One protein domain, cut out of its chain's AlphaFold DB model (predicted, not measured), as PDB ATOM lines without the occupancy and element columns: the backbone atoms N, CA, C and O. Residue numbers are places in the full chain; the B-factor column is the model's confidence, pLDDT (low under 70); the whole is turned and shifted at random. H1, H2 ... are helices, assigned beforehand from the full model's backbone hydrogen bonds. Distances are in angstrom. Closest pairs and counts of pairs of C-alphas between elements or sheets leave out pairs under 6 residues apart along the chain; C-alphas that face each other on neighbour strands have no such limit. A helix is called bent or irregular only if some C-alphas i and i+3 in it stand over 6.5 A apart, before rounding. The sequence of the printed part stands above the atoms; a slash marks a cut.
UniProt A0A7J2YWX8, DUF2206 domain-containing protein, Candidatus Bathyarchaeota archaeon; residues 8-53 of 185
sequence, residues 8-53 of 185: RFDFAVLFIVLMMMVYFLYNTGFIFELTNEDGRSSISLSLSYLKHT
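Overview. This is residues 8 to 53 of the 185 residues of the protein "DUF2206 domain-containing protein" of Candidatus Bathyarchaeota archaeon (UniProt A0A7J2YWX8). A long helix, H1, makes an arm, and its residues 8 to 21 stick out from a small head that holds the two short helices H2 and H3 and the link of residues 36 to 42. The arm makes much of the length: the C-alphas span 48 by 15 by 12 A, while the body without residues 8 to 21 spans 28 by 16 by 11 A. The printed part has 46 residues with three named helices, in the order H1, H2, H3, and no named strand. The class is all helix, and the whole is only just extended, close to loose, with a radius of gyration of the C-alphas of 14.4 A.

Along the chain. H1 is residues 8 to 27, 28.5 A from first to last C-alpha, and C-alpha 8 stands at (69.251, 52.090, -33.988). Its last C-alpha, that of Asn 27, is at (44.537, 38.190, -37.003). H2 follows as residues 30 to 35, 8.7 A long from first to last C-alpha. H3 is residues 43 to 52, 13.1 A from first to last C-alpha, and ends with C-alpha 52 at (30.141, 25.639, -23.673). H3 is irregular: C-alphas 45 and 48 are 7.6 A apart.

Arrangement. Residues 8 to 21, which belong to H1, stand free. H1 is close to H2 but not clearly touching it, and their closest C-alphas, those of Leu 25 and Ile 31, are 6.0 A apart. The lines of H1 and H2 are only just about perpendicular, at 70.3 degrees. H2 and H3 only just touch, with 3 pairs of C-alphas within 8 A. Their closest C-alphas are those of Glu 33 and Ser 46, 6.2 A apart. H2 and H3 run the same way at a shallow tilt of 31 degrees, where the line of H3 is a rough one. H1 and H3 are apart. In H1 and H2 every O i to N i+4 pair is within hydrogen-bond range, and in H3 4 of 6 are.

Size, cuts and confidence. The two C-alphas farthest apart, those of Arg 8 and His 52, are 48.3 A apart. The printed part has no cut and runs from residue 8 to residue 53 of a chain of 185 residues. The link from H1 to H2 is tight, with 2 residues, and the link from H2 to H3 is short, with 7 residues; no link is long. The mean pLDDT of the printed part is 80.6, and the model's confidence is low, under 70, at residue 8 and at residues 36 to 43, of which 43 belongs to H3.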
ATOM      1  N   ARG A   8      70.363  51.564 -33.183       66.56
ATOM      2  CA  ARG A   8      69.251  52.090 -33.988       66.56
ATOM      3  C   ARG A   8      68.628  51.053 -34.926       66.56
ATOM      4  O   ARG A   8      67.409  51.027 -35.060       66.56
ATOM      5  N   PHE A   9      69.445  50.216 -35.564       72.69
ATOM      6  CA  PHE A   9      68.972  49.147 -36.449       72.69
ATOM      7  C   PHE A   9      68.277  48.054 -35.637       72.69
ATOM      8  O   PHE A   9      67.175  47.633 -35.975       72.69
ATOM      9  N   ASP A  10      68.868  47.679 -34.504       81.25
ATOM     10  CA  ASP A  10      68.310  46.657 -33.620       81.25
ATOM     11  C   ASP A  10      66.994  47.113 -32.965       81.25
ATOM     12  O   ASP A  10      66.074  46.313 -32.809       81.25
ATOM     13  N   PHE A  11      66.852  48.411 -32.665       86.50
ATOM     14  CA  PHE A  11      65.585  48.978 -32.195       86.50
ATOM     15  C   PHE A  11      64.487  48.932 -33.265       86.50
ATOM     16  O   PHE A  11      63.362  48.540 -32.967       86.50
ATOM     17  N   ALA A  12      64.802  49.297 -34.512       88.44
ATOM     18  CA  ALA A  12      63.835  49.249 -35.607       88.44
ATOM     19  C   ALA A  12      63.351  47.814 -35.874       88.44
ATOM     20  O   ALA A  12      62.153  47.586 -36.028       88.44
ATOM     21  N   VAL A  13      64.265  46.839 -35.860       90.50
ATOM     22  CA  VAL A  13      63.922  45.418 -36.013       90.50
ATOM     23  C   VAL A  13      63.053  44.937 -34.850       90.50
ATOM     24  O   VAL A  13      62.022  44.313 -35.089       90.50
ATOM     25  N   LEU A  14      63.410  45.266 -33.604       94.00
ATOM     26  CA  LEU A  14      62.609  44.904 -32.430       94.00
ATOM     27  C   LEU A  14      61.194  45.492 -32.504       94.00
ATOM     28  O   LEU A  14      60.222  44.800 -32.211       94.00
ATOM     29  N   PHE A  15      61.074  46.751 -32.925       94.38
ATOM     30  CA  PHE A  15      59.788  47.418 -33.085       94.38
ATOM     31  C   PHE A  15      58.918  46.737 -34.148       94.38
ATOM     32  O   PHE A  15      57.741  46.480 -33.901       94.38
ATOM     33  N   ILE A  16      59.497  46.376 -35.298       95.19
ATOM     34  CA  ILE A  16      58.788  45.637 -36.354       95.19
ATOM     35  C   ILE A  16      58.317  44.279 -35.835       95.19
ATOM     36  O   ILE A  16      57.157  43.928 -36.033       95.19
ATOM     37  N   VAL A  17      59.173  43.535 -35.129       96.12
ATOM     38  CA  VAL A  17      58.799  42.237 -34.544       96.12
ATOM     39  C   VAL A  17      57.646  42.394 -33.554       96.12
ATOM     40  O   VAL A  17      56.702  41.610 -33.599       96.12
ATOM     41  N   LEU A  18      57.678  43.422 -32.703       96.12
ATOM     42  CA  LEU A  18      56.601  43.696 -31.753       96.12
ATOM     43  C   LEU A  18      55.284  44.031 -32.471       96.12
ATOM     44  O   LEU A  18      54.244  43.473 -32.131       96.12
ATOM     45  N   MET A  19      55.324  44.885 -33.499       96.25
ATOM     46  CA  MET A  19      54.136  45.212 -34.294       96.25
ATOM     47  C   MET A  19      53.583  43.986 -35.029       96.25
ATOM     48  O   MET A  19      52.374  43.768 -35.023       96.25
ATOM     49  N   MET A  20      54.451  43.159 -35.619       96.31
ATOM     50  CA  MET A  20      54.047  41.919 -36.285       96.31
ATOM     51  C   MET A  20      53.457  40.910 -35.303       96.31
ATOM     52  O   MET A  20      52.487  40.244 -35.641       96.31
ATOM     53  N   MET A  21      54.004  40.817 -34.089       96.12
ATOM     54  CA  MET A  21      53.466  39.955 -33.040       96.12
ATOM     55  C   MET A  21      52.054  40.392 -32.652       96.12
ATOM     56  O   MET A  21      51.145  39.569 -32.669       96.12
ATOM     57  N   VAL A  22      51.839  41.684 -32.378       92.81
ATOM     58  CA  VAL A  22      50.498  42.209 -32.067       92.81
ATOM     59  C   VAL A  22      49.541  41.972 -33.237       92.81
ATOM     60  O   VAL A  22      48.446  41.454 -33.032       92.81
ATOM     61  N   TYR A  23      49.962  42.267 -34.469       92.38
ATOM     62  CA  TYR A  23      49.162  42.015 -35.667       92.38
ATOM     63  C   TYR A  23      48.788  40.533 -35.808       92.38
ATOM     64  O   TYR A  23      47.626  40.213 -36.042       92.38
ATOM     65  N   PHE A  24      49.739  39.620 -35.620       92.31
ATOM     66  CA  PHE A  24      49.498  38.180 -35.686       92.31
ATOM     67  C   PHE A  24      48.502  37.714 -34.614       92.31
ATOM     68  O   PHE A  24      47.573  36.966 -34.923       92.31
ATOM     69  N   LEU A  25      48.638  38.193 -33.374       89.12
ATOM     70  CA  LEU A  25      47.719  37.858 -32.281       89.12
ATOM     71  C   LEU A  25      46.293  38.372 -32.542       89.12
ATOM     72  O   LEU A  25      45.327  37.690 -32.208       89.12
ATOM     73  N   TYR A  26      46.142  39.534 -33.182       84.31
ATOM     74  CA  TYR A  26      44.829  40.023 -33.610       84.31
ATOM     75  C   TYR A  26      44.245  39.204 -34.772       84.31
ATOM     76  O   TYR A  26      43.085  38.810 -34.709       84.31
ATOM     77  N   ASN A  27      45.033  38.903 -35.811       82.81
ATOM     78  CA  ASN A  27      44.537  38.190 -37.003       82.81
ATOM     79  C   ASN A  27      44.187  36.724 -36.735       82.81
ATOM     80  O   ASN A  27      43.325  36.168 -37.404       82.81
ATOM     81  N   THR A  28      44.849  36.090 -35.770       82.50
ATOM     82  CA  THR A  28      44.534  34.711 -35.364       82.50
ATOM     83  C   THR A  28      43.302  34.614 -34.468       82.50
ATOM     84  O   THR A  28      42.804  33.514 -34.238       82.50
ATOM     85  N   GLY A  29      42.805  35.747 -33.964       76.38
ATOM     86  CA  GLY A  29      41.723  35.791 -32.987       76.38
ATOM     87  C   GLY A  29      42.181  35.617 -31.533       76.38
ATOM     88  O   GLY A  29      41.346  35.612 -30.636       76.38
ATOM     89  N   PHE A  30      43.490  35.502 -31.272       82.25
ATOM     90  CA  PHE A  30      44.036  35.202 -29.940       82.25
ATOM     91  C   PHE A  30      43.658  36.231 -28.879       82.25
ATOM     92  O   PHE A  30      43.335  35.866 -27.750       82.25
ATOM     93  N   ILE A  31      43.680  37.516 -29.233       80.56
ATOM     94  CA  ILE A  31      43.294  38.578 -28.297       80.56
ATOM     95  C   ILE A  31      41.824  38.440 -27.879       80.56
ATOM     96  O   ILE A  31      41.539  38.598 -26.700       80.56
ATOM     97  N   PHE A  32      40.929  38.082 -28.805       75.94
ATOM     98  CA  PHE A  32      39.497  37.916 -28.530       75.94
ATOM     99  C   PHE A  32      39.212  36.718 -27.621       75.94
ATOM    100  O   PHE A  32      38.386  36.810 -26.716       75.94
ATOM    101  N   GLU A  33      39.954  35.623 -27.799       76.00
ATOM    102  CA  GLU A  33      39.878  34.476 -26.888       76.00
ATOM    103  C   GLU A  33      40.341  34.861 -25.473       76.00
ATOM    104  O   GLU A  33      39.691  34.528 -24.487       76.00
ATOM    105  N   LEU A  34      41.438  35.620 -25.357       80.25
ATOM    106  CA  LEU A  34      41.968  36.050 -24.060       80.25
ATOM    107  C   LEU A  34      41.025  37.020 -23.330       80.25
ATOM    108  O   LEU A  34      40.912  36.963 -22.103       80.25
ATOM    109  N   THR A  35      40.380  37.930 -24.059       77.69
ATOM    110  CA  THR A  35      39.468  38.925 -23.476       77.69
ATOM    111  C   THR A  35      38.052  38.392 -23.265       77.69
ATOM    112  O   THR A  35      37.258  39.064 -22.609       77.69
ATOM    113  N   ASN A  36      37.738  37.184 -23.753       66.94
ATOM    114  CA  ASN A  36      36.376  36.643 -23.852       66.94
ATOM    115  C   ASN A  36      35.408  37.586 -24.592       66.94
ATOM    116  O   ASN A  36      34.196  37.533 -24.377       66.94
ATOM    117  N   GLU A  37      35.931  38.477 -25.437       62.50
ATOM    118  CA  GLU A  37      35.110  39.345 -26.273       62.50
ATOM    119  C   GLU A  37      34.744  38.583 -27.540       62.50
ATOM    120  O   GLU A  37      35.633  38.210 -28.298       62.50
ATOM    121  N   ASP A  38      33.441  38.346 -27.733       58.38
ATOM    122  CA  ASP A  38      32.807  37.761 -28.918       58.38
ATOM    123  C   ASP A  38      33.720  36.807 -29.710       58.38
ATOM    124  O   ASP A  38      34.411  37.205 -30.652       58.38
ATOM    125  N   GLY A  39      33.647  35.511 -29.379       54.22
ATOM    126  CA  GLY A  39      34.342  34.396 -30.048       54.22
ATOM    127  C   GLY A  39      33.963  34.169 -31.522       54.22
ATOM    128  O   GLY A  39      33.984  33.041 -32.008       54.22
ATOM    129  N   ARG A  40      33.585  35.224 -32.244       57.12
ATOM    130  CA  ARG A  40      33.136  35.244 -33.637       57.12
ATOM    131  C   ARG A  40      34.276  35.448 -34.640       57.12
ATOM    132  O   ARG A  40      34.042  35.300 -35.833       57.12
ATOM    133  N   SER A  41      35.487  35.798 -34.198       60.19
ATOM    134  CA  SER A  41      36.608  36.093 -35.108       60.19
ATOM    135  C   SER A  41      37.322  34.842 -35.636       60.19
ATOM    136  O   SER A  41      37.780  34.845 -36.777       60.19
ATOM    137  N   SER A  42      37.392  33.758 -34.856       66.75
ATOM    138  CA  SER A  42      38.022  32.497 -35.268       66.75
ATOM    139  C   SER A  42      37.363  31.296 -34.595       66.75
ATOM    140  O   SER A  42      37.620  31.032 -33.422       66.75
ATOM    141  N   ILE A  43      36.561  30.534 -35.352       69.44
ATOM    142  CA  ILE A  43      35.867  29.326 -34.859       69.44
ATOM    143  C   ILE A  43      36.859  28.334 -34.248       69.44
ATOM    144  O   ILE A  43      36.579  27.745 -33.211       69.44
ATOM    145  N   SER A  44      38.033  28.153 -34.862       70.25
ATOM    146  CA  SER A  44      39.039  27.199 -34.380       70.25
ATOM    147  C   SER A  44      39.598  27.567 -33.008       70.25
ATOM    148  O   SER A  44      39.933  26.673 -32.235       70.25
ATOM    149  N   LEU A  45      39.716  28.865 -32.712       71.31
ATOM    150  CA  LEU A  45      40.265  29.336 -31.444       71.31
ATOM    151  C   LEU A  45      39.195  29.373 -30.350       71.31
ATOM    152  O   LEU A  45      39.457  28.934 -29.236       71.31
ATOM    153  N   SER A  46      37.982  29.794 -30.708       77.12
ATOM    154  CA  SER A  46      36.857  29.920 -29.784       77.12
ATOM    155  C   SER A  46      36.007  28.661 -29.660       77.12
ATOM    156  O   SER A  46      35.019  28.663 -28.931       77.12
ATOM    157  N   LEU A  47      36.372  27.557 -30.322       81.62
ATOM    158  CA  LEU A  47      35.562  26.336 -30.360       81.62
ATOM    159  C   LEU A  47      35.179  25.838 -28.962       81.62
ATOM    160  O   LEU A  47      34.052  25.392 -28.755       81.62
ATOM    161  N   SER A  48      36.109  25.914 -28.006       81.44
ATOM    162  CA  SER A  48      35.853  25.525 -26.616       81.44
ATOM    163  C   SER A  48      34.761  26.404 -25.999       81.44
ATOM    164  O   SER A  48      33.731  25.900 -25.551       81.44
ATOM    165  N   TYR A  49      34.931  27.726 -26.067       80.62
ATOM    166  CA  TYR A  49      33.939  28.690 -25.599       80.62
ATOM    167  C   TYR A  49      32.578  28.510 -26.294       80.62
ATOM    168  O   TYR A  49      31.545  28.401 -25.630       80.62
ATOM    169  N   LEU A  50      32.566  28.393 -27.626       82.69
ATOM    170  CA  LEU A  50      31.353  28.240 -28.434       82.69
ATOM    171  C   LEU A  50      30.604  26.930 -28.137       82.69
ATOM    172  O   LEU A  50      29.378  26.898 -28.202       82.69
ATOM    173  N   LYS A  51      31.305  25.848 -27.768       82.19
ATOM    174  CA  LYS A  51      30.667  24.593 -27.334       82.19
ATOM    175  C   LYS A  51      30.000  24.725 -25.963       82.19
ATOM    176  O   LYS A  51      28.946  24.123 -25.738       82.19
ATOM    177  N   HIS A  52      30.587  25.512 -25.064       83.69
ATOM    178  CA  HIS A  52      30.141  25.639 -23.673       83.69
ATOM    179  C   HIS A  52      29.211  26.828 -23.400       83.69
ATOM    180  O   HIS A  52      28.607  26.880 -22.328       83.69
ATOM    181  N   THR A  53      29.037  27.748 -24.351       84.75
ATOM    182  CA  THR A  53      28.109  28.877 -24.197       84.75
ATOM    183  C   THR A  53      26.663  28.414 -23.982       84.75
ATOM    184  O   THR A  53      26.216  27.403 -24.529       84.75
TER     185      THR A  53